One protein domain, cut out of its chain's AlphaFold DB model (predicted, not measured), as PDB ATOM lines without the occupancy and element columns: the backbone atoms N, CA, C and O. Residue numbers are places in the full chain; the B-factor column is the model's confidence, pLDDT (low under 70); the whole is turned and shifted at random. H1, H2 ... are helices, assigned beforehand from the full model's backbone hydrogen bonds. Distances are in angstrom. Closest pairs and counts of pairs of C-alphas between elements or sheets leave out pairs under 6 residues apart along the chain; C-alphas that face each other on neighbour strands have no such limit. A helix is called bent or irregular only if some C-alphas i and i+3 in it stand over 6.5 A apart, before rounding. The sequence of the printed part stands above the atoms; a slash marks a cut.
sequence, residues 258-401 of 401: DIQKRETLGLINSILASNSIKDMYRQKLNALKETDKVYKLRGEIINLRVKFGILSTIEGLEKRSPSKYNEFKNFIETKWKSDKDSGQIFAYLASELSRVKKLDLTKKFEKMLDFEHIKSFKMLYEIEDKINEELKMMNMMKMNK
ATOM      1  N   ASP A 258       5.799   0.525   7.910       96.12
ATOM      2  CA  ASP A 258       5.157  -0.342   8.903       96.12
ATOM      3  C   ASP A 258       4.388  -1.502   8.251       96.12
ATOM      4  O   ASP A 258       4.472  -2.645   8.713       96.12
ATOM      5  N   ILE A 259       3.678  -1.241   7.147       94.12
ATOM      6  CA  ILE A 259       2.997  -2.275   6.355       94.12
ATOM      7  C   ILE A 259       4.018  -3.272   5.800       94.12
ATOM      8  O   ILE A 259       3.869  -4.478   6.008       94.12
ATOM      9  N   GLN A 260       5.087  -2.791   5.158       94.00
ATOM     10  CA  GLN A 260       6.110  -3.667   4.585       94.00
ATOM     11  C   GLN A 260       6.819  -4.498   5.656       94.00
ATOM     12  O   GLN A 260       7.068  -5.689   5.447       94.00
ATOM     13  N   LYS A 261       7.086  -3.923   6.834       97.19
ATOM     14  CA  LYS A 261       7.612  -4.676   7.977       97.19
ATOM     15  C   LYS A 261       6.645  -5.766   8.425       97.19
ATOM     16  O   LYS A 261       7.061  -6.908   8.593       97.19
ATOM     17  N   ARG A 262       5.357  -5.457   8.573       97.75
ATOM     18  CA  ARG A 262       4.344  -6.439   8.983       97.75
ATOM     19  C   ARG A 262       4.231  -7.602   7.995       97.75
ATOM     20  O   ARG A 262       4.236  -8.757   8.415       97.75
ATOM     21  N   GLU A 263       4.162  -7.314   6.699       94.94
ATOM     22  CA  GLU A 263       4.112  -8.346   5.656       94.94
ATOM     23  C   GLU A 263       5.370  -9.219   5.667       94.94
ATOM     24  O   GLU A 263       5.291 -10.449   5.620       94.94
ATOM     25  N   THR A 264       6.536  -8.585   5.787       96.81
ATOM     26  CA  THR A 264       7.824  -9.280   5.844       96.81
ATOM     27  C   THR A 264       7.930 -10.155   7.093       96.81
ATOM     28  O   THR A 264       8.386 -11.292   7.006       96.81
ATOM     29  N   LEU A 265       7.428  -9.696   8.241       98.25
ATOM     30  CA  LEU A 265       7.338 -10.497   9.463       98.25
ATOM     31  C   LEU A 265       6.439 -11.728   9.280       98.25
ATOM     32  O   LEU A 265       6.800 -12.823   9.716       98.25
ATOM     33  N   GLY A 266       5.302 -11.573   8.595       97.62
ATOM     34  CA  GLY A 266       4.444 -12.696   8.210       97.62
ATOM     35  C   GLY A 266       5.202 -13.742   7.387       97.62
ATOM     36  O   GLY A 266       5.117 -14.939   7.670       97.62
ATOM     37  N   LEU A 267       6.021 -13.295   6.427       97.00
ATOM     38  CA  LEU A 267       6.877 -14.184   5.643       97.00
ATOM     39  C   LEU A 267       7.919 -14.894   6.512       97.00
ATOM     40  O   LEU A 267       8.022 -16.115   6.399       97.00
ATOM     41  N   ILE A 268       8.616 -14.186   7.411       97.75
ATOM     42  CA  ILE A 268       9.593 -14.777   8.349       97.75
ATOM     43  C   ILE A 268       8.946 -15.887   9.182       97.75
ATOM     44  O   ILE A 268       9.493 -16.984   9.309       97.75
ATOM     45  N   ASN A 269       7.756 -15.627   9.723       97.25
ATOM     46  CA  ASN A 269       7.047 -16.596  10.553       97.25
ATOM     47  C   ASN A 269       6.663 -17.857   9.764       97.25
ATOM     48  O   ASN A 269       6.711 -18.956  10.324       97.25
ATOM     49  N   SER A 270       6.369 -17.707   8.469       96.25
ATOM     50  CA  SER A 270       5.997 -18.802   7.563       96.25
ATOM     51  C   SER A 270       7.164 -19.663   7.054       96.25
ATOM     52  O   SER A 270       6.919 -20.692   6.428       96.25
ATOM     53  N   ILE A 271       8.425 -19.266   7.282       95.69
ATOM     54  CA  ILE A 271       9.588 -20.064   6.861       95.69
ATOM     55  C   ILE A 271       9.627 -21.368   7.675       95.69
ATOM     56  O   ILE A 271       9.461 -21.348   8.895       95.69
ATOM     57  N   LEU A 272       9.923 -22.498   7.031       94.06
ATOM     58  CA  LEU A 272      10.166 -23.789   7.694       94.06
ATOM     59  C   LEU A 272      11.607 -23.894   8.244       94.06
ATOM     60  O   LEU A 272      12.294 -24.885   8.036       94.06
ATOM     61  N   ALA A 273      12.088 -22.834   8.899       94.31
ATOM     62  CA  ALA A 273      13.421 -22.750   9.504       94.31
ATOM     63  C   ALA A 273      13.352 -22.835  11.037       94.31
ATOM     64  O   ALA A 273      12.284 -22.661  11.630       94.31
ATOM     65  N   SER A 274      14.508 -23.030  11.681       95.62
ATOM     66  CA  SER A 274      14.628 -22.981  13.142       95.62
ATOM     67  C   SER A 274      14.283 -21.592  13.700       95.62
ATOM     68  O   SER A 274      14.429 -20.572  13.017       95.62
ATOM     69  N   ASN A 275      13.864 -21.536  14.969       97.25
ATOM     70  CA  ASN A 275      13.548 -20.267  15.634       97.25
ATOM     71  C   ASN A 275      14.749 -19.314  15.666       97.25
ATOM     72  O   ASN A 275      14.575 -18.138  15.384       97.25
ATOM     73  N   SER A 276      15.967 -19.829  15.864       97.31
ATOM     74  CA  SER A 276      17.198 -19.025  15.819       97.31
ATOM     75  C   SER A 276      17.360 -18.266  14.492       97.31
ATOM     76  O   SER A 276      17.636 -17.066  14.490       97.31
ATOM     77  N   ILE A 277      17.106 -18.926  13.354       96.62
ATOM     78  CA  ILE A 277      17.163 -18.271  12.039       96.62
ATOM     79  C   ILE A 277      16.052 -17.223  11.917       96.62
ATOM     80  O   ILE A 277      16.307 -16.110  11.456       96.62
ATOM     81  N   LYS A 278      14.825 -17.549  12.345       98.00
ATOM     82  CA  LYS A 278      13.704 -16.595  12.328       98.00
ATOM     83  C   LYS A 278      14.011 -15.357  13.173       98.00
ATOM     84  O   LYS A 278      13.774 -14.244  12.712       98.00
ATOM     85  N   ASP A 279      14.576 -15.538  14.361       98.19
ATOM     86  CA  ASP A 279      14.917 -14.460  15.290       98.19
ATOM     87  C   ASP A 279      16.000 -13.542  14.727       98.19
ATOM     88  O   ASP A 279      15.839 -12.321  14.771       98.19
ATOM     89  N   MET A 280      17.030 -14.099  14.085       98.12
ATOM     90  CA  MET A 280      18.026 -13.309  13.355       98.12
ATOM     91  C   MET A 280      17.367 -12.408  12.293       98.12
ATOM     92  O   MET A 280      17.685 -11.221  12.204       98.12
ATOM     93  N   TYR A 281      16.420 -12.925  11.499       98.25
ATOM     94  CA  TYR A 281      15.721 -12.115  10.490       98.25
ATOM     95  C   TYR A 281      14.746 -11.098  11.096       98.25
ATOM     96  O   TYR A 281      14.623  -9.996  10.562       98.25
ATOM     97  N   ARG A 282      14.091 -11.415  12.222       98.56
ATOM     98  CA  ARG A 282      13.261 -10.453  12.972       98.56
ATOM     99  C   ARG A 282      14.103  -9.283  13.477       98.56
ATOM    100  O   ARG A 282      13.702  -8.135  13.314       98.56
ATOM    101  N   GLN A 283      15.282  -9.561  14.034       98.19
ATOM    102  CA  GLN A 283      16.220  -8.528  14.484       98.19
ATOM    103  C   GLN A 283      16.686  -7.649  13.320       98.19
ATOM    104  O   GLN A 283      16.591  -6.425  13.414       98.19
ATOM    105  N   LYS A 284      17.097  -8.260  12.196       98.25
ATOM    106  CA  LYS A 284      17.437  -7.527  10.964       98.25
ATOM    107  C   LYS A 284      16.290  -6.616  10.528       98.25
ATOM    108  O   LYS A 284      16.515  -5.431  10.322       98.25
ATOM    109  N   LEU A 285      15.066  -7.142  10.439       98.19
ATOM    110  CA  LEU A 285      13.879  -6.392  10.017       98.19
ATOM    111  C   LEU A 285      13.564  -5.208  10.943       98.19
ATOM    112  O   LEU A 285      13.255  -4.114  10.466       98.19
ATOM    113  N   ASN A 286      13.654  -5.413  12.259       97.50
ATOM    114  CA  ASN A 286      13.369  -4.379  13.252       97.50
ATOM    115  C   ASN A 286      14.358  -3.207  13.167       97.50
ATOM    116  O   ASN A 286      13.939  -2.060  13.328       97.50
ATOM    117  N   ALA A 287      15.628  -3.479  12.848       97.88
ATOM    118  CA  ALA A 287      16.675  -2.466  12.713       97.88
ATOM    119  C   ALA A 287      16.526  -1.564  11.469       97.88
ATOM    120  O   ALA A 287      17.107  -0.479  11.424       97.88
ATOM    121  N   LEU A 288      15.755  -1.977  10.456       96.81
ATOM    122  CA  LEU A 288      15.601  -1.213   9.215       96.81
ATOM    123  C   LEU A 288      14.723   0.029   9.411       96.81
ATOM    124  O   LEU A 288      13.646  -0.047  10.001       96.81
ATOM    125  N   LYS A 289      15.158   1.168   8.867       95.19
ATOM    126  CA  LYS A 289      14.421   2.447   8.906       95.19
ATOM    127  C   LYS A 289      13.927   2.912   7.534       95.19
ATOM    128  O   LYS A 289      13.191   3.885   7.455       95.19
ATOM    129  N   GLU A 290      14.313   2.211   6.472       90.62
ATOM    130  CA  GLU A 290      14.040   2.589   5.084       90.62
ATOM    131  C   GLU A 290      13.306   1.459   4.359       90.62
ATOM    132  O   GLU A 290      13.612   0.275   4.536       90.62
ATOM    133  N   THR A 291      12.320   1.831   3.544       88.88
ATOM    134  CA  THR A 291      11.420   0.891   2.866       88.88
ATOM    135  C   THR A 291      12.144   0.044   1.814       88.88
ATOM    136  O   THR A 291      11.862  -1.148   1.693       88.88
ATOM    137  N   ASP A 292      13.108   0.607   1.079       85.44
ATOM    138  CA  ASP A 292      13.894  -0.118   0.067       85.44
ATOM    139  C   ASP A 292      14.711  -1.262   0.696       85.44
ATOM    140  O   ASP A 292      14.765  -2.371   0.161       85.44
ATOM    141  N   LYS A 293      15.282  -1.027   1.884       92.88
ATOM    142  CA  LYS A 293      16.001  -2.042   2.657       92.88
ATOM    143  C   LYS A 293      15.060  -3.155   3.113       92.88
ATOM    144  O   LYS A 293      15.451  -4.321   3.089       92.88
ATOM    145  N   VAL A 294      13.815  -2.827   3.476       94.50
ATOM    146  CA  VAL A 294      12.798  -3.839   3.814       94.50
ATOM    147  C   VAL A 294      12.442  -4.683   2.589       94.50
ATOM    148  O   VAL A 294      12.374  -5.904   2.711       94.50
ATOM    149  N   TYR A 295      12.297  -4.084   1.402       89.75
ATOM    150  CA  TYR A 295      12.065  -4.839   0.162       89.75
ATOM    151  C   TYR A 295      13.222  -5.782  -0.185       89.75
ATOM    152  O   TYR A 295      12.977  -6.939  -0.534       89.75
ATOM    153  N   LYS A 296      14.475  -5.332  -0.041       92.19
ATOM    154  CA  LYS A 296      15.663  -6.184  -0.236       92.19
ATOM    155  C   LYS A 296      15.641  -7.383   0.715       92.19
ATOM    156  O   LYS A 296      15.712  -8.526   0.263       92.19
ATOM    157  N   LEU A 297      15.419  -7.137   2.010       96.00
ATOM    158  CA  LEU A 297      15.317  -8.192   3.023       96.00
ATOM    159  C   LEU A 297      14.151  -9.154   2.742       96.00
ATOM    160  O   LEU A 297      14.283 -10.366   2.904       96.00
ATOM    161  N   ARG A 298      13.007  -8.637   2.283       94.81
ATOM    162  CA  ARG A 298      11.857  -9.448   1.868       94.81
ATOM    163  C   ARG A 298      12.223 -10.399   0.726       94.81
ATOM    164  O   ARG A 298      11.820 -11.558   0.770       94.81
ATOM    165  N   GLY A 299      12.998  -9.939  -0.259       90.62
ATOM    166  CA  GLY A 299      13.534 -10.780  -1.334       90.62
ATOM    167  C   GLY A 299      14.405 -11.925  -0.806       90.62
ATOM    168  O   GLY A 299      14.187 -13.082  -1.165       90.62
ATOM    169  N   GLU A 300      15.323 -11.631   0.120       94.06
ATOM    170  CA  GLU A 300      16.139 -12.654   0.798       94.06
ATOM    171  C   GLU A 300      15.270 -13.687   1.536       94.06
ATOM    172  O   GLU A 300      15.477 -14.895   1.415       94.06
ATOM    173  N   ILE A 301      14.250 -13.221   2.262       95.31
ATOM    174  CA  ILE A 301      13.313 -14.066   3.013       95.31
ATOM    175  C   ILE A 301      12.487 -14.966   2.089       95.31
ATOM    176  O   ILE A 301      12.255 -16.129   2.422       95.31
ATOM    177  N   ILE A 302      12.050 -14.466   0.930       92.81
ATOM    178  CA  ILE A 302      11.341 -15.272  -0.072       92.81
ATOM    179  C   ILE A 302      12.242 -16.411  -0.556       92.81
ATOM    180  O   ILE A 302      11.813 -17.567  -0.545       92.81
ATOM    181  N   ASN A 303      13.500 -16.114  -0.889       90.25
ATOM    182  CA  ASN A 303      14.464 -17.130  -1.312       90.25
ATOM    183  C   ASN A 303      14.699 -18.180  -0.216       90.25
ATOM    184  O   ASN A 303      14.693 -19.379  -0.489       90.25
ATOM    185  N   LEU A 304      14.818 -17.754   1.046       93.50
ATOM    186  CA  LEU A 304      14.932 -18.673   2.180       93.50
ATOM    187  C   LEU A 304      13.694 -19.538   2.370       93.50
ATOM    188  O   LEU A 304      13.820 -20.734   2.624       93.50
ATOM    189  N   ARG A 305      12.496 -18.963   2.245       93.31
ATOM    190  CA  ARG A 305      11.243 -19.712   2.348       93.31
ATOM    191  C   ARG A 305      11.187 -20.831   1.312       93.31
ATOM    192  O   ARG A 305      10.816 -21.947   1.667       93.31
ATOM    193  N   VAL A 306      11.585 -20.550   0.070       90.88
ATOM    194  CA  VAL A 306      11.675 -21.569  -0.986       90.88
ATOM    195  C   VAL A 306      12.715 -22.628  -0.618       90.88
ATOM    196  O   VAL A 306      12.383 -23.812  -0.605       90.88
ATOM    197  N   LYS A 307      13.930 -22.219  -0.225       93.00
ATOM    198  CA  LYS A 307      15.008 -23.133   0.192       93.00
ATOM    199  C   LYS A 307      14.560 -24.105   1.290       93.00
ATOM    200  O   LYS A 307      14.698 -25.315   1.134       93.00
ATOM    201  N   PHE A 308      13.987 -23.596   2.382       94.19
ATOM    202  CA  PHE A 308      13.512 -24.425   3.497       94.19
ATOM    203  C   PHE A 308      12.285 -25.273   3.134       94.19
ATOM    204  O   PHE A 308      12.148 -26.384   3.636       94.19
ATOM    205  N   GLY A 309      11.423 -24.800   2.228       93.06
ATOM    206  CA  GLY A 309      10.332 -25.610   1.680       93.06
ATOM    207  C   GLY A 309      10.836 -26.847   0.931       93.06
ATOM    208  O   GLY A 309      10.316 -27.947   1.119       93.06
ATOM    209  N   ILE A 310      11.890 -26.687   0.128       93.06
ATOM    210  CA  ILE A 310      12.522 -27.799  -0.593       93.06
ATOM    211  C   ILE A 310      13.243 -28.738   0.386       93.06
ATOM    212  O   ILE A 310      13.103 -29.952   0.263       93.06
ATOM    213  N   LEU A 311      13.954 -28.212   1.392       94.75
ATOM    214  CA  LEU A 311      14.571 -29.050   2.433       94.75
ATOM    215  C   LEU A 311      13.525 -29.913   3.153       94.75
ATOM    216  O   LEU A 311      13.700 -31.123   3.252       94.75
ATOM    217  N   SER A 312      12.395 -29.323   3.550       94.06
ATOM    218  CA  SER A 312      11.296 -30.066   4.180       94.06
ATOM    219  C   SER A 312      10.678 -31.116   3.245       94.06
ATOM    220  O   SER A 312      10.294 -32.202   3.678       94.06
ATOM    221  N   THR A 313      10.644 -30.843   1.935       94.06
ATOM    222  CA  THR A 313      10.186 -31.810   0.923       94.06
ATOM    223  C   THR A 313      11.026 -33.089   0.956       94.06
ATOM    224  O   THR A 313      10.457 -34.178   0.854       94.06
ATOM    225  N   ILE A 314      12.351 -32.975   1.136       96.94
ATOM    226  CA  ILE A 314      13.302 -34.098   1.073       96.94
ATOM    227  C   ILE A 314      13.542 -34.830   2.399       96.94
ATOM    228  O   ILE A 314      14.176 -35.878   2.372       96.94
ATOM    229  N   GLU A 315      13.020 -34.353   3.534       94.50
ATOM    230  CA  GLU A 315      13.272 -34.942   4.867       94.50
ATOM    231  C   GLU A 315      13.002 -36.454   4.941       94.50
ATOM    232  O   GLU A 315      13.756 -37.196   5.564       94.50
ATOM    233  N   GLY A 316      11.962 -36.950   4.259       93.12
ATOM    234  CA  GLY A 316      11.648 -38.385   4.247       93.12
ATOM    235  C   GLY A 316      12.752 -39.268   3.649       93.12
ATOM    236  O   GLY A 316      12.858 -40.443   4.004       93.12
ATOM    237  N   LEU A 317      13.597 -38.710   2.775       96.00
ATOM    238  CA  LEU A 317      14.718 -39.436   2.177       96.00
ATOM    239  C   LEU A 317      15.806 -39.762   3.194       96.00
ATOM    240  O   LEU A 317      16.497 -40.753   3.007       96.00
ATOM    241  N   GLU A 318      15.953 -38.989   4.270       96.31
ATOM    242  CA  GLU A 318      17.033 -39.193   5.240       96.31
ATOM    243  C   GLU A 318      17.032 -40.616   5.815       96.31
ATOM    244  O   GLU A 318      18.088 -41.218   5.981       96.31
ATOM    245  N   LYS A 319      15.843 -41.187   6.044       94.75
ATOM    246  CA  LYS A 319      15.692 -42.558   6.554       94.75
ATOM    247  C   LYS A 319      15.675 -43.619   5.454       94.75
ATOM    248  O   LYS A 319      16.182 -44.715   5.661       94.75
ATOM    249  N   ARG A 320      15.049 -43.326   4.309       94.81
ATOM    250  CA  ARG A 320      14.764 -44.318   3.250       94.81
ATOM    251  C   ARG A 320      15.841 -44.401   2.176       94.81
ATOM    252  O   ARG A 320      16.067 -45.467   1.619       94.81
ATOM    253  N   SER A 321      16.483 -43.280   1.879       95.88
ATOM    254  CA  SER A 321      17.535 -43.158   0.874       95.88
ATOM    255  C   SER A 321      18.557 -42.090   1.305       95.88
ATOM    256  O   SER A 321      18.608 -40.999   0.722       95.88
ATOM    257  N   PRO A 322      19.392 -42.379   2.328       96.88
ATOM    258  CA  PRO A 322      20.323 -41.398   2.897       96.88
ATOM    259  C   PRO A 322      21.291 -40.806   1.863       96.88
ATOM    260  O   PRO A 322      21.617 -39.622   1.904       96.88
ATOM    261  N   SER A 323      21.726 -41.620   0.894       97.12
ATOM    262  CA  SER A 323      22.588 -41.172  -0.207       97.12
ATOM    263  C   SER A 323      21.909 -40.084  -1.046       97.12
ATOM    264  O   SER A 323      22.500 -39.028  -1.275       97.12
ATOM    265  N   LYS A 324      20.641 -40.292  -1.428       96.94
ATOM    266  CA  LYS A 324      19.885 -39.322  -2.225       96.94
ATOM    267  C   LYS A 324      19.538 -38.068  -1.428       96.94
ATOM    268  O   LYS A 324      19.591 -36.965  -1.967       96.94
ATOM    269  N   TYR A 325      19.236 -38.225  -0.139       97.44
ATOM    270  CA  TYR A 325      19.056 -37.097   0.771       97.44
ATOM    271  C   TYR A 325      20.298 -36.204   0.805       97.44
ATOM    272  O   TYR A 325      20.185 -35.002   0.586       97.44
ATOM    273  N   ASN A 326      21.485 -36.785   1.006       97.12
ATOM    274  CA  ASN A 326      22.735 -36.028   1.055       97.12
ATOM    275  C   ASN A 326      23.062 -35.352  -0.283       97.12
ATOM    276  O   ASN A 326      23.493 -34.200  -0.289       97.12
ATOM    277  N   GLU A 327      22.815 -36.024  -1.412       96.44
ATOM    278  CA  GLU A 327      22.955 -35.436  -2.750       96.44
ATOM    279  C   GLU A 327      22.090 -34.174  -2.897       96.44
ATOM    280  O   GLU A 327      22.596 -33.104  -3.247       96.44
ATOM    281  N   PHE A 328      20.795 -34.275  -2.583       97.19
ATOM    282  CA  PHE A 328      19.861 -33.157  -2.706       97.19
ATOM    283  C   PHE A 328      20.112 -32.058  -1.685       97.19
ATOM    284  O   PHE A 328      20.075 -30.882  -2.040       97.19
ATOM    285  N   LYS A 329      20.422 -32.408  -0.436       96.62
ATOM    286  CA  LYS A 329      20.782 -31.437   0.595       96.62
ATOM    287  C   LYS A 329      22.009 -30.630   0.173       96.62
ATOM    288  O   LYS A 329      21.944 -29.403   0.165       96.62
ATOM    289  N   ASN A 330      23.075 -31.298  -0.273       96.12
ATOM    290  CA  ASN A 330      24.277 -30.627  -0.758       96.12
ATOM    291  C   ASN A 330      23.975 -29.732  -1.970       96.12
ATOM    292  O   ASN A 330      24.450 -28.599  -2.041       96.12
ATOM    293  N   PHE A 331      23.143 -30.196  -2.905       94.88
ATOM    294  CA  PHE A 331      22.695 -29.383  -4.034       94.88
ATOM    295  C   PHE A 331      21.963 -28.107  -3.580       94.88
ATOM    296  O   PHE A 331      22.297 -27.014  -4.041       94.88
ATOM    297  N   ILE A 332      21.020 -28.224  -2.639       94.00
ATOM    298  CA  ILE A 332      20.258 -27.091  -2.087       94.00
ATOM    299  C   ILE A 332      21.167 -26.115  -1.327       94.00
ATOM    300  O   ILE A 332      20.953 -24.903  -1.349       94.00
ATOM    301  N   GLU A 333      22.174 -26.627  -0.625       92.31
ATOM    302  CA  GLU A 333      23.076 -25.812   0.185       92.31
ATOM    303  C   GLU A 333      24.137 -25.086  -0.647       92.31
ATOM    304  O   GLU A 333      24.483 -23.957  -0.298       92.31
ATOM    305  N   THR A 334      24.611 -25.685  -1.745       92.00
ATOM    306  CA  THR A 334      25.793 -25.192  -2.481       92.00
ATOM    307  C   THR A 334      25.517 -24.685  -3.895       92.00
ATOM    308  O   THR A 334      26.239 -23.810  -4.373       92.00
ATOM    309  N   LYS A 335      24.506 -25.218  -4.593       88.75
ATOM    310  CA  LYS A 335      24.279 -24.957  -6.030       88.75
ATOM    311  C   LYS A 335      22.960 -24.261  -6.341       88.75
ATOM    312  O   LYS A 335      22.810 -23.749  -7.448       88.75
ATOM    313  N   TRP A 336      22.020 -24.238  -5.403       86.62
ATOM    314  CA  TRP A 336      20.698 -23.656  -5.611       86.62
ATOM    315  C   TRP A 336      20.757 -22.134  -5.778       86.62
ATOM    316  O   TRP A 336      21.226 -21.421  -4.888       86.62
ATOM    317  N   LYS A 337      20.265 -21.637  -6.916       84.56
ATOM    318  CA  LYS A 337      20.195 -20.205  -7.247       84.56
ATOM    319  C   LYS A 337      18.756 -19.715  -7.378       84.56
ATOM    320  O   LYS A 337      18.490 -18.545  -7.119       84.56
ATOM    321  N   SER A 338      17.839 -20.584  -7.797       80.69
ATOM    322  CA  SER A 338      16.430 -20.253  -8.011       80.69
ATOM    323  C   SER A 338      15.509 -21.464  -7.866       80.69
ATOM    324  O   SER A 338      15.935 -22.616  -7.896       80.69
ATOM    325  N   ASP A 339      14.207 -21.210  -7.759       75.19
ATOM    326  CA  ASP A 339      13.155 -22.231  -7.776       75.19
ATOM    327  C   ASP A 339      13.247 -23.181  -8.984       75.19
ATOM    328  O   ASP A 339      12.986 -24.375  -8.840       75.19
ATOM    329  N   LYS A 340      13.706 -22.698 -10.143       79.44
ATOM    330  CA  LYS A 340      13.915 -23.509 -11.357       79.44
ATOM    331  C   LYS A 340      14.906 -24.658 -11.163       79.44
ATOM    332  O   LYS A 340      14.773 -25.693 -11.811       79.44
ATOM    333  N   ASP A 341      15.844 -24.520 -10.230       83.62
ATOM    334  CA  ASP A 341      16.864 -25.536  -9.955       83.62
ATOM    335  C   ASP A 341      16.287 -26.756  -9.214       83.62
ATOM    336  O   ASP A 341      16.900 -27.820  -9.173       83.62
ATOM    337  N   SER A 342      15.076 -26.641  -8.654       87.31
ATOM    338  CA  SER A 342      14.412 -27.721  -7.909       87.31
ATOM    339  C   SER A 342      13.823 -28.832  -8.788       87.31
ATOM    340  O   SER A 342      13.367 -29.852  -8.265       87.31
ATOM    341  N   GLY A 343      13.850 -28.677 -10.118       90.94
ATOM    342  CA  GLY A 343      13.208 -29.602 -11.056       90.94
ATOM    343  C   GLY A 343      13.644 -31.061 -10.891       90.94
ATOM    344  O   GLY A 343      12.805 -31.956 -10.952       90.94
ATOM    345  N   GLN A 344      14.923 -31.315 -10.599       91.44
ATOM    346  CA  GLN A 344      15.437 -32.676 -10.386       91.44
ATOM    347  C   GLN A 344      14.866 -33.334  -9.120       91.44
ATOM    348  O   GLN A 344      14.584 -34.532  -9.117       91.44
ATOM    349  N   ILE A 345      14.641 -32.550  -8.061       92.88
ATOM    350  CA  ILE A 345      14.068 -33.034  -6.798       92.88
ATOM    351  C   ILE A 345      12.605 -33.421  -7.017       92.88
ATOM    352  O   ILE A 345      12.185 -34.512  -6.631       92.88
ATOM    353  N   PHE A 346      11.835 -32.560  -7.686       92.69
ATOM    354  CA  PHE A 346      10.429 -32.836  -7.979       92.69
ATOM    355  C   PHE A 346      10.243 -33.965  -8.998       92.69
ATOM    356  O   PHE A 346       9.321 -34.762  -8.847       92.69
ATOM    357  N   ALA A 347      11.136 -34.094  -9.984       93.62
ATOM    358  CA  ALA A 347      11.142 -35.236 -10.896       93.62
ATOM    359  C   ALA A 347      11.393 -36.554 -10.143       93.62
ATOM    360  O   ALA A 347      10.697 -37.542 -10.377       93.62
ATOM    361  N   TYR A 348      12.332 -36.557  -9.191       95.75
ATOM    362  CA  TYR A 348      12.576 -37.726  -8.347       95.75
ATOM    363  C   TYR A 348      11.370 -38.049  -7.454       95.75
ATOM    364  O   TYR A 348      10.974 -39.210  -7.365       95.75
ATOM    365  N   LEU A 349      10.718 -37.035  -6.872       93.19
ATOM    366  CA  LEU A 349       9.494 -37.226  -6.086       93.19
ATOM    367  C   LEU A 349       8.364 -37.819  -6.935       93.19
ATOM    368  O   LEU A 349       7.688 -38.740  -6.490       93.19
ATOM    369  N   ALA A 350       8.180 -37.340  -8.167       92.31
ATOM    370  CA  ALA A 350       7.179 -37.872  -9.091       92.31
ATOM    371  C   ALA A 350       7.471 -39.329  -9.503       92.31
ATOM    372  O   ALA A 350       6.547 -40.140  -9.632       92.31
ATOM    373  N   SER A 351       8.749 -39.679  -9.676       94.69
ATOM    374  CA  SER A 351       9.178 -41.056  -9.934       94.69
ATOM    375  C   SER A 351       8.867 -41.972  -8.747       94.69
ATOM    376  O   SER A 351       8.249 -43.021  -8.926       94.69
ATOM    377  N   GLU A 352       9.226 -41.558  -7.530       94.75
ATOM    378  CA  GLU A 352       8.931 -42.317  -6.309       94.75
ATOM    379  C   GLU A 352       7.420 -42.435  -6.065       94.75
ATOM    380  O   GLU A 352       6.924 -43.513  -5.745       94.75
ATOM    381  N   LEU A 353       6.658 -41.369  -6.317       91.50
ATOM    382  CA  LEU A 353       5.197 -41.393  -6.278       91.50
ATOM    383  C   LEU A 353       4.626 -42.447  -7.236       91.50
ATOM    384  O   LEU A 353       3.730 -43.205  -6.872       91.50
ATOM    385  N   SER A 354       5.165 -42.525  -8.454       90.81
ATOM    386  CA  SER A 354       4.758 -43.521  -9.451       90.81
ATOM    387  C   SER A 354       5.123 -44.944  -9.031       90.81
ATOM    388  O   SER A 354       4.374 -45.876  -9.320       90.81
ATOM    389  N   ARG A 355       6.251 -45.129  -8.332       93.62
ATOM    390  CA  ARG A 355       6.654 -46.419  -7.757       93.62
ATOM    391  C   ARG A 355       5.673 -46.868  -6.674       93.62
ATOM    392  O   ARG A 355       5.181 -47.988  -6.754       93.62
ATOM    393  N   VAL A 356       5.342 -45.998  -5.718       89.12
ATOM    394  CA  VAL A 356       4.407 -46.322  -4.623       89.12
ATOM    395  C   VAL A 356       2.995 -46.578  -5.151       89.12
ATOM    396  O   VAL A 356       2.360 -47.536  -4.727       89.12
ATOM    397  N   LYS A 357       2.524 -45.816  -6.149       87.25
ATOM    398  CA  LYS A 357       1.226 -46.076  -6.803       87.25
ATOM    399  C   LYS A 357       1.118 -47.477  -7.411       87.25
ATOM    400  O   LYS A 357       0.029 -48.029  -7.452       87.25
ATOM    401  N   LYS A 358       2.225 -48.080  -7.860       88.44
ATOM    402  CA  LYS A 358       2.222 -49.463  -8.372       88.44
ATOM    403  C   LYS A 358       2.079 -50.515  -7.269       88.44
ATOM    404  O   LYS A 358       1.709 -51.639  -7.586       88.44
ATOM    405  N   LEU A 359       2.377 -50.177  -6.010       83.69
ATOM    406  CA  LEU A 359       2.152 -51.063  -4.860       83.69
ATOM    407  C   LEU A 359       0.669 -51.142  -4.485       83.69
ATOM    408  O   LEU A 359       0.241 -52.142  -3.909       83.69
ATOM    409  N   ASP A 360      -0.119 -50.129  -4.858       71.88
ATOM    410  CA  ASP A 360      -1.576 -50.119  -4.729       71.88
ATOM    411  C   ASP A 360      -2.232 -51.030  -5.789       71.88
ATOM    412  O   ASP A 360      -2.944 -50.609  -6.699       71.88
ATOM    413  N   LEU A 361      -1.934 -52.328  -5.703       63.31
ATOM    414  CA  LEU A 361      -2.367 -53.361  -6.649       63.31
ATOM    415  C   LEU A 361      -3.871 -53.674  -6.563       63.31
ATOM    416  O   LEU A 361      -4.383 -54.491  -7.328       63.31
ATOM    417  N   THR A 362      -4.601 -53.042  -5.644       61.53
ATOM    418  CA  THR A 362      -6.039 -53.236  -5.482       61.53
ATOM    419  C   THR A 362      -6.731 -51.885  -5.531       61.53
ATOM    420  O   THR A 362      -6.508 -51.077  -4.642       61.53
ATOM    421  N   LYS A 363      -7.693 -51.687  -6.449       65.88
ATOM    422  CA  LYS A 363      -8.603 -50.509  -6.525       65.88
ATOM    423  C   LYS A 363      -9.298 -50.119  -5.199       65.88
ATOM    424  O   LYS A 363     -10.065 -49.163  -5.135       65.88
ATOM    425  N   LYS A 364      -9.088 -50.901  -4.140       67.06
ATOM    426  CA  LYS A 364      -9.565 -50.710  -2.778       67.06
ATOM    427  C   LYS A 364      -8.902 -49.513  -2.075       67.06
ATOM    428  O   LYS A 364      -9.606 -48.873  -1.296       67.06
ATOM    429  N   PHE A 365      -7.635 -49.171  -2.350       65.31
ATOM    430  CA  PHE A 365      -6.975 -48.029  -1.687       65.31
ATOM    431  C   PHE A 365      -7.025 -46.716  -2.478       65.31
ATOM    432  O   PHE A 365      -6.857 -45.659  -1.868       65.31
ATOM    433  N   GLU A 366      -7.408 -46.738  -3.762       65.44
ATOM    434  CA  GLU A 366      -7.620 -45.522  -4.574       65.44
ATOM    435  C   GLU A 366      -8.588 -44.518  -3.920       65.44
ATOM    436  O   GLU A 366      -8.437 -43.314  -4.090       65.44
ATOM    437  N   LYS A 367      -9.575 -44.990  -3.143       67.38
ATOM    438  CA  LYS A 367     -10.519 -44.115  -2.418       67.38
ATOM    439  C   LYS A 367     -10.002 -43.615  -1.065       67.38
ATOM    440  O   LYS A 367     -10.591 -42.693  -0.511       67.38
ATOM    441  N   MET A 368      -8.964 -44.241  -0.510       63.22
ATOM    442  CA  MET A 368      -8.410 -43.906   0.808       63.22
ATOM    443  C   MET A 368      -7.163 -43.025   0.723       63.22
ATOM    444  O   MET A 368      -6.847 -42.325   1.685       63.22
ATOM    445  N   LEU A 369      -6.444 -43.066  -0.400       74.44
ATOM    446  CA  LEU A 369      -5.147 -42.419  -0.542       74.44
ATOM    447  C   LEU A 369      -5.226 -41.229  -1.490       74.44
ATOM    448  O   LEU A 369      -5.340 -41.364  -2.706       74.44
ATOM    449  N   ASP A 370      -5.104 -40.040  -0.910       82.38
ATOM    450  CA  ASP A 370      -5.077 -38.789  -1.650       82.38
ATOM    451  C   ASP A 370      -3.669 -38.496  -2.194       82.38
ATOM    452  O   ASP A 370      -2.916 -37.649  -1.698       82.38
ATOM    453  N   PHE A 371      -3.289 -39.246  -3.232       80.75
ATOM    454  CA  PHE A 371      -1.997 -39.088  -3.898       80.75
ATOM    455  C   PHE A 371      -1.813 -37.702  -4.544       80.75
ATOM    456  O   PHE A 371      -0.677 -37.328  -4.838       80.75
ATOM    457  N   GLU A 372      -2.887 -36.935  -4.771       82.94
ATOM    458  CA  GLU A 372      -2.815 -35.584  -5.349       82.94
ATOM    459  C   GLU A 372      -2.253 -34.551  -4.361       82.94
ATOM    460  O   GLU A 372      -1.733 -33.510  -4.770       82.94
ATOM    461  N   HIS A 373      -2.303 -34.849  -3.060       88.25
ATOM    462  CA  HIS A 373      -1.858 -33.944  -2.001       88.25
ATOM    463  C   HIS A 373      -0.464 -34.266  -1.451       88.25
ATOM    464  O   HIS A 373       0.020 -33.560  -0.560       88.25
ATOM    465  N   ILE A 374       0.221 -35.276  -1.995       89.75
ATOM    466  CA  ILE A 374       1.582 -35.632  -1.582       89.75
ATOM    467  C   ILE A 374       2.562 -34.571  -2.080       89.75
ATOM    468  O   ILE A 374       2.802 -34.417  -3.277       89.75
ATOM    469  N   LYS A 375       3.152 -33.845  -1.128       92.38
ATOM    470  CA  LYS A 375       4.099 -32.750  -1.392       92.38
ATOM    471  C   LYS A 375       5.497 -32.999  -0.832       92.38
ATOM    472  O   LYS A 375       6.352 -32.136  -0.973       92.38
ATOM    473  N   SER A 376       5.733 -34.139  -0.183       94.81
ATOM    474  CA  SER A 376       7.028 -34.483   0.410       94.81
ATOM    475  C   SER A 376       7.286 -35.985   0.381       94.81
ATOM    476  O   SER A 376       6.352 -36.791   0.369       94.81
ATOM    477  N   PHE A 377       8.566 -36.366   0.427       95.50
ATOM    478  CA  PHE A 377       8.972 -37.769   0.551       95.50
ATOM    479  C   PHE A 377       8.495 -38.383   1.866       95.50
ATOM    480  O   PHE A 377       8.170 -39.561   1.912       95.50
ATOM    481  N   LYS A 378       8.390 -37.585   2.936       95.50
ATOM    482  CA  LYS A 378       7.870 -38.058   4.222       95.50
ATOM    483  C   LYS A 378       6.422 -38.540   4.094       95.50
ATOM    484  O   LYS A 378       6.138 -39.674   4.457       95.50
ATOM    485  N   MET A 379       5.542 -37.715   3.518       93.25
ATOM    486  CA  MET A 379       4.139 -38.091   3.288       93.25
ATOM    487  C   MET A 379       4.028 -39.310   2.370       93.25
ATOM    488  O   MET A 379       3.205 -40.191   2.603       93.25
ATOM    489  N   LEU A 380       4.869 -39.367   1.332       93.81
ATOM    490  CA  LEU A 380       4.905 -40.496   0.412       93.81
ATOM    491  C   LEU A 380       5.240 -41.808   1.134       93.81
ATOM    492  O   LEU A 380       4.552 -42.808   0.942       93.81
ATOM    493  N   TYR A 381       6.274 -41.799   1.973       94.75
ATOM    494  CA  TYR A 381       6.727 -42.999   2.667       94.75
ATOM    495  C   TYR A 381       5.799 -43.418   3.812       94.75
ATOM    496  O   TYR A 381       5.632 -44.610   4.032       94.75
ATOM    497  N   GLU A 382       5.111 -42.480   4.467       93.06
ATOM    498  CA  GLU A 382       4.028 -42.804   5.410       93.06
ATOM    499  C   GLU A 382       2.864 -43.541   4.724       93.06
ATOM    500  O   GLU A 382       2.242 -44.421   5.318       93.06
ATOM    501  N   ILE A 383       2.560 -43.197   3.469       90.81
ATOM    502  CA  ILE A 383       1.549 -43.901   2.670       90.81
ATOM    503  C   ILE A 383       2.053 -45.282   2.247       90.81
ATOM    504  O   ILE A 383       1.320 -46.261   2.371       90.81
ATOM    505  N   GLU A 384       3.299 -45.372   1.783       92.25
ATOM    506  CA  GLU A 384       3.926 -46.646   1.423       92.25
ATOM    507  C   GLU A 384       3.929 -47.636   2.597       92.25
ATOM    508  O   GLU A 384       3.600 -48.807   2.414       92.25
ATOM    509  N   ASP A 385       4.230 -47.169   3.810       93.00
ATOM    510  CA  ASP A 385       4.216 -48.007   5.011       93.00
ATOM    511  C   ASP A 385       2.830 -48.575   5.310       93.00
ATOM    512  O   ASP A 385       2.696 -49.783   5.509       93.00
ATOM    513  N   LYS A 386       1.784 -47.745   5.224       90.88
ATOM    514  CA  LYS A 386       0.395 -48.199   5.391       90.88
ATOM    515  C   LYS A 386       0.001 -49.250   4.353       90.88
ATOM    516  O   LYS A 386      -0.633 -50.244   4.699       90.88
ATOM    517  N   ILE A 387       0.391 -49.058   3.089       89.38
ATOM    518  CA  ILE A 387       0.137 -50.039   2.020       89.38
ATOM    519  C   ILE A 387       0.816 -51.373   2.360       89.38
ATOM    520  O   ILE A 387       0.198 -52.433   2.255       89.38
ATOM    521  N   ASN A 388       2.076 -51.336   2.795       90.69
ATOM    522  CA  ASN A 388       2.841 -52.540   3.112       90.69
ATOM    523  C   ASN A 388       2.281 -53.302   4.324       90.69
ATOM    524  O   ASN A 388       2.243 -54.534   4.305       90.69
ATOM    525  N   GLU A 389       1.819 -52.600   5.360       91.81
ATOM    526  CA  GLU A 389       1.163 -53.210   6.523       91.81
ATOM    527  C   GLU A 389      -0.126 -53.944   6.131       91.81
ATOM    528  O   GLU A 389      -0.330 -55.100   6.506       91.81
ATOM    529  N   GLU A 390      -0.961 -53.317   5.306       89.06
ATOM    530  CA  GLU A 390      -2.197 -53.913   4.795       89.06
ATOM    531  C   GLU A 390      -1.937 -55.126   3.895       89.06
ATOM    532  O   GLU A 390      -2.579 -56.171   4.043       89.06
ATOM    533  N   LEU A 391      -0.951 -55.042   2.997       88.12
ATOM    534  CA  LEU A 391      -0.513 -56.182   2.185       88.12
ATOM    535  C   LEU A 391      -0.051 -57.348   3.062       88.12
ATOM    536  O   LEU A 391      -0.411 -58.501   2.803       88.12
ATOM    537  N   LYS A 392       0.693 -57.061   4.135       92.12
ATOM    538  CA  LYS A 392       1.116 -58.070   5.108       92.12
ATOM    539  C   LYS A 392      -0.089 -58.715   5.799       92.12
ATOM    540  O   LYS A 392      -0.142 -59.942   5.878       92.12
ATOM    541  N   MET A 393      -1.073 -57.929   6.241       91.50
ATOM    542  CA  MET A 393      -2.305 -58.443   6.857       91.50
ATOM    543  C   MET A 393      -3.120 -59.315   5.898       91.50
ATOM    544  O   MET A 393      -3.529 -60.416   6.265       91.50
ATOM    545  N   MET A 394      -3.298 -58.876   4.651       88.25
ATOM    546  CA  MET A 394      -3.999 -59.653   3.626       88.25
ATOM    547  C   MET A 394      -3.309 -60.989   3.342       88.25
ATOM    548  O   MET A 394      -3.985 -62.006   3.184       88.25
ATOM    549  N   ASN A 395      -1.976 -61.011   3.307       90.44
ATOM    550  CA  ASN A 395      -1.221 -62.246   3.113       90.44
ATOM    551  C   ASN A 395      -1.359 -63.195   4.313       90.44
ATOM    552  O   ASN A 395      -1.570 -64.387   4.108       90.44
ATOM    553  N   MET A 396      -1.341 -62.681   5.549       93.88
ATOM    554  CA  MET A 396      -1.591 -63.497   6.748       93.88
ATOM    555  C   MET A 396      -3.010 -64.089   6.757       93.88
ATOM    556  O   MET A 396      -3.187 -65.263   7.067       93.88
ATOM    557  N   MET A 397      -4.027 -63.321   6.343       92.44
ATOM    558  CA  MET A 397      -5.404 -63.828   6.227       92.44
ATOM    559  C   MET A 397      -5.562 -64.910   5.154       92.44
ATOM    560  O   MET A 397      -6.434 -65.764   5.287       92.44
ATOM    561  N   LYS A 398      -4.754 -64.871   4.087       90.56
ATOM    562  CA  LYS A 398      -4.751 -65.906   3.042       90.56
ATOM    563  C   LYS A 398      -4.080 -67.203   3.489       90.56
ATOM    564  O   LYS A 398      -4.461 -68.240   2.979       90.56
ATOM    565  N   MET A 399      -3.104 -67.150   4.397       91.44
ATOM    566  CA  MET A 399      -2.420 -68.348   4.908       91.44
ATOM    567  C   MET A 399      -3.232 -69.102   5.969       91.44
ATOM    568  O   MET A 399      -3.010 -70.289   6.174       91.44
ATOM    569  N   ASN A 400      -4.166 -68.419   6.637       85.44
ATOM    570  CA  ASN A 400      -5.040 -69.002   7.661       85.44
ATOM    571  C   ASN A 400      -6.379 -69.523   7.100       85.44
ATOM    572  O   ASN A 400      -7.266 -69.878   7.876       85.44
ATOM    573  N   LYS A 401      -6.551 -69.508   5.776       76.19
ATOM    574  CA  LYS A 401      -7.689 -70.078   5.047       76.19
ATOM    575  C   LYS A 401      -7.196 -71.238   4.208       76.19
ATOM    576  O   LYS A 401      -7.965 -72.215   4.102       76.19
TER     577      LYS A 401
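This is residues 258 to 401 of the 401 residues of the protein "Variable surface lipoprotein" of Mycoplasma sp. C264-NAS (UniProt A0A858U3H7). Look for a long rod of helices running much along one axis, with H3 joining its two parts: the hairpin of H1 and H2 is at one end, H1 packing on H3, and the far end of H3 meets H5, H6 and H7. H7 runs on past H3, and residues 392 to 401 stick out. The printed part has 144 residues with seven named helices, H1 to H7 in chain order, and no named strand; the class is all helix. The whole is loose, with a radius of gyration of the C-alphas of 20.6 A and spans of 76 by 29 by 24 A.

Begin with the hub, H3, residues 291 to 314, which touches four helices. H1, residues 258 to 270, touches it, the same way at a shallow tilt of 12 degrees; their closest C-alphas, of Thr 264 and Arg 298, are 5.7 A apart. H2, residues 275 to 287, forms a helical hairpin with H1, the closest C-alphas being those of Ile 268 and Lys 278 at 6.0 A. H2 is close to H3 but not clearly touching, at 6.8 A between C-alphas 285 and 294. Toward the other end, residues 307 to 314 of H3 touch H5, residues 322 to 334, opposite ways at 12 degrees, a shallow tilt; the closest C-alphas, of Ile 314 and Tyr 325, are 6.5 A apart. H4, residues 317 to 320, touches H5 only at the corner, with closest C-alphas 317 and 325 at 5.1 A. H6, residues 339 to 359, only just touches H3, with 3 pairs of C-alphas within 8 A, the closest of Val 306 and Asp 339 at 7.0 A. H1, H2, H3, H5 and H6 form an up-and-down bundle, each running against the one before. H7, residues 377 to 399, touches H3 only at their ends, closest at C-alphas 314 and 377, 5.7 A; it touches H6 with residues 377 to 387, closest at C-alphas 384 and 356, 6.1 A. Every O i to N i+4 pair is within hydrogen-bond range in H1, H2, H3, H5 and H7, against 13 of 17 in H6; H4 is too short for one.

Find C-alpha 291 at (11.420, 0.891, 2.866); from there H3 runs 35.1 A to C-alpha 314 at (13.302, -34.098, 1.073). H7 spans 32.9 A and ends at C-alpha 399, (-2.420, -68.348, 4.908). H6 spans 31.0 A, with a kink of 31 degrees near residue 346; it is irregular, C-alphas 341 and 344 being 7.3 A apart.

The C-alphas of Lys 289 and Lys 401, 75.9 A apart, are the two farthest apart. The printed part has no cut. The link from H6 to H7, residues 360 to 376, is long; the other links are tight. Confidence is low, under 70, at residues 361 to 368.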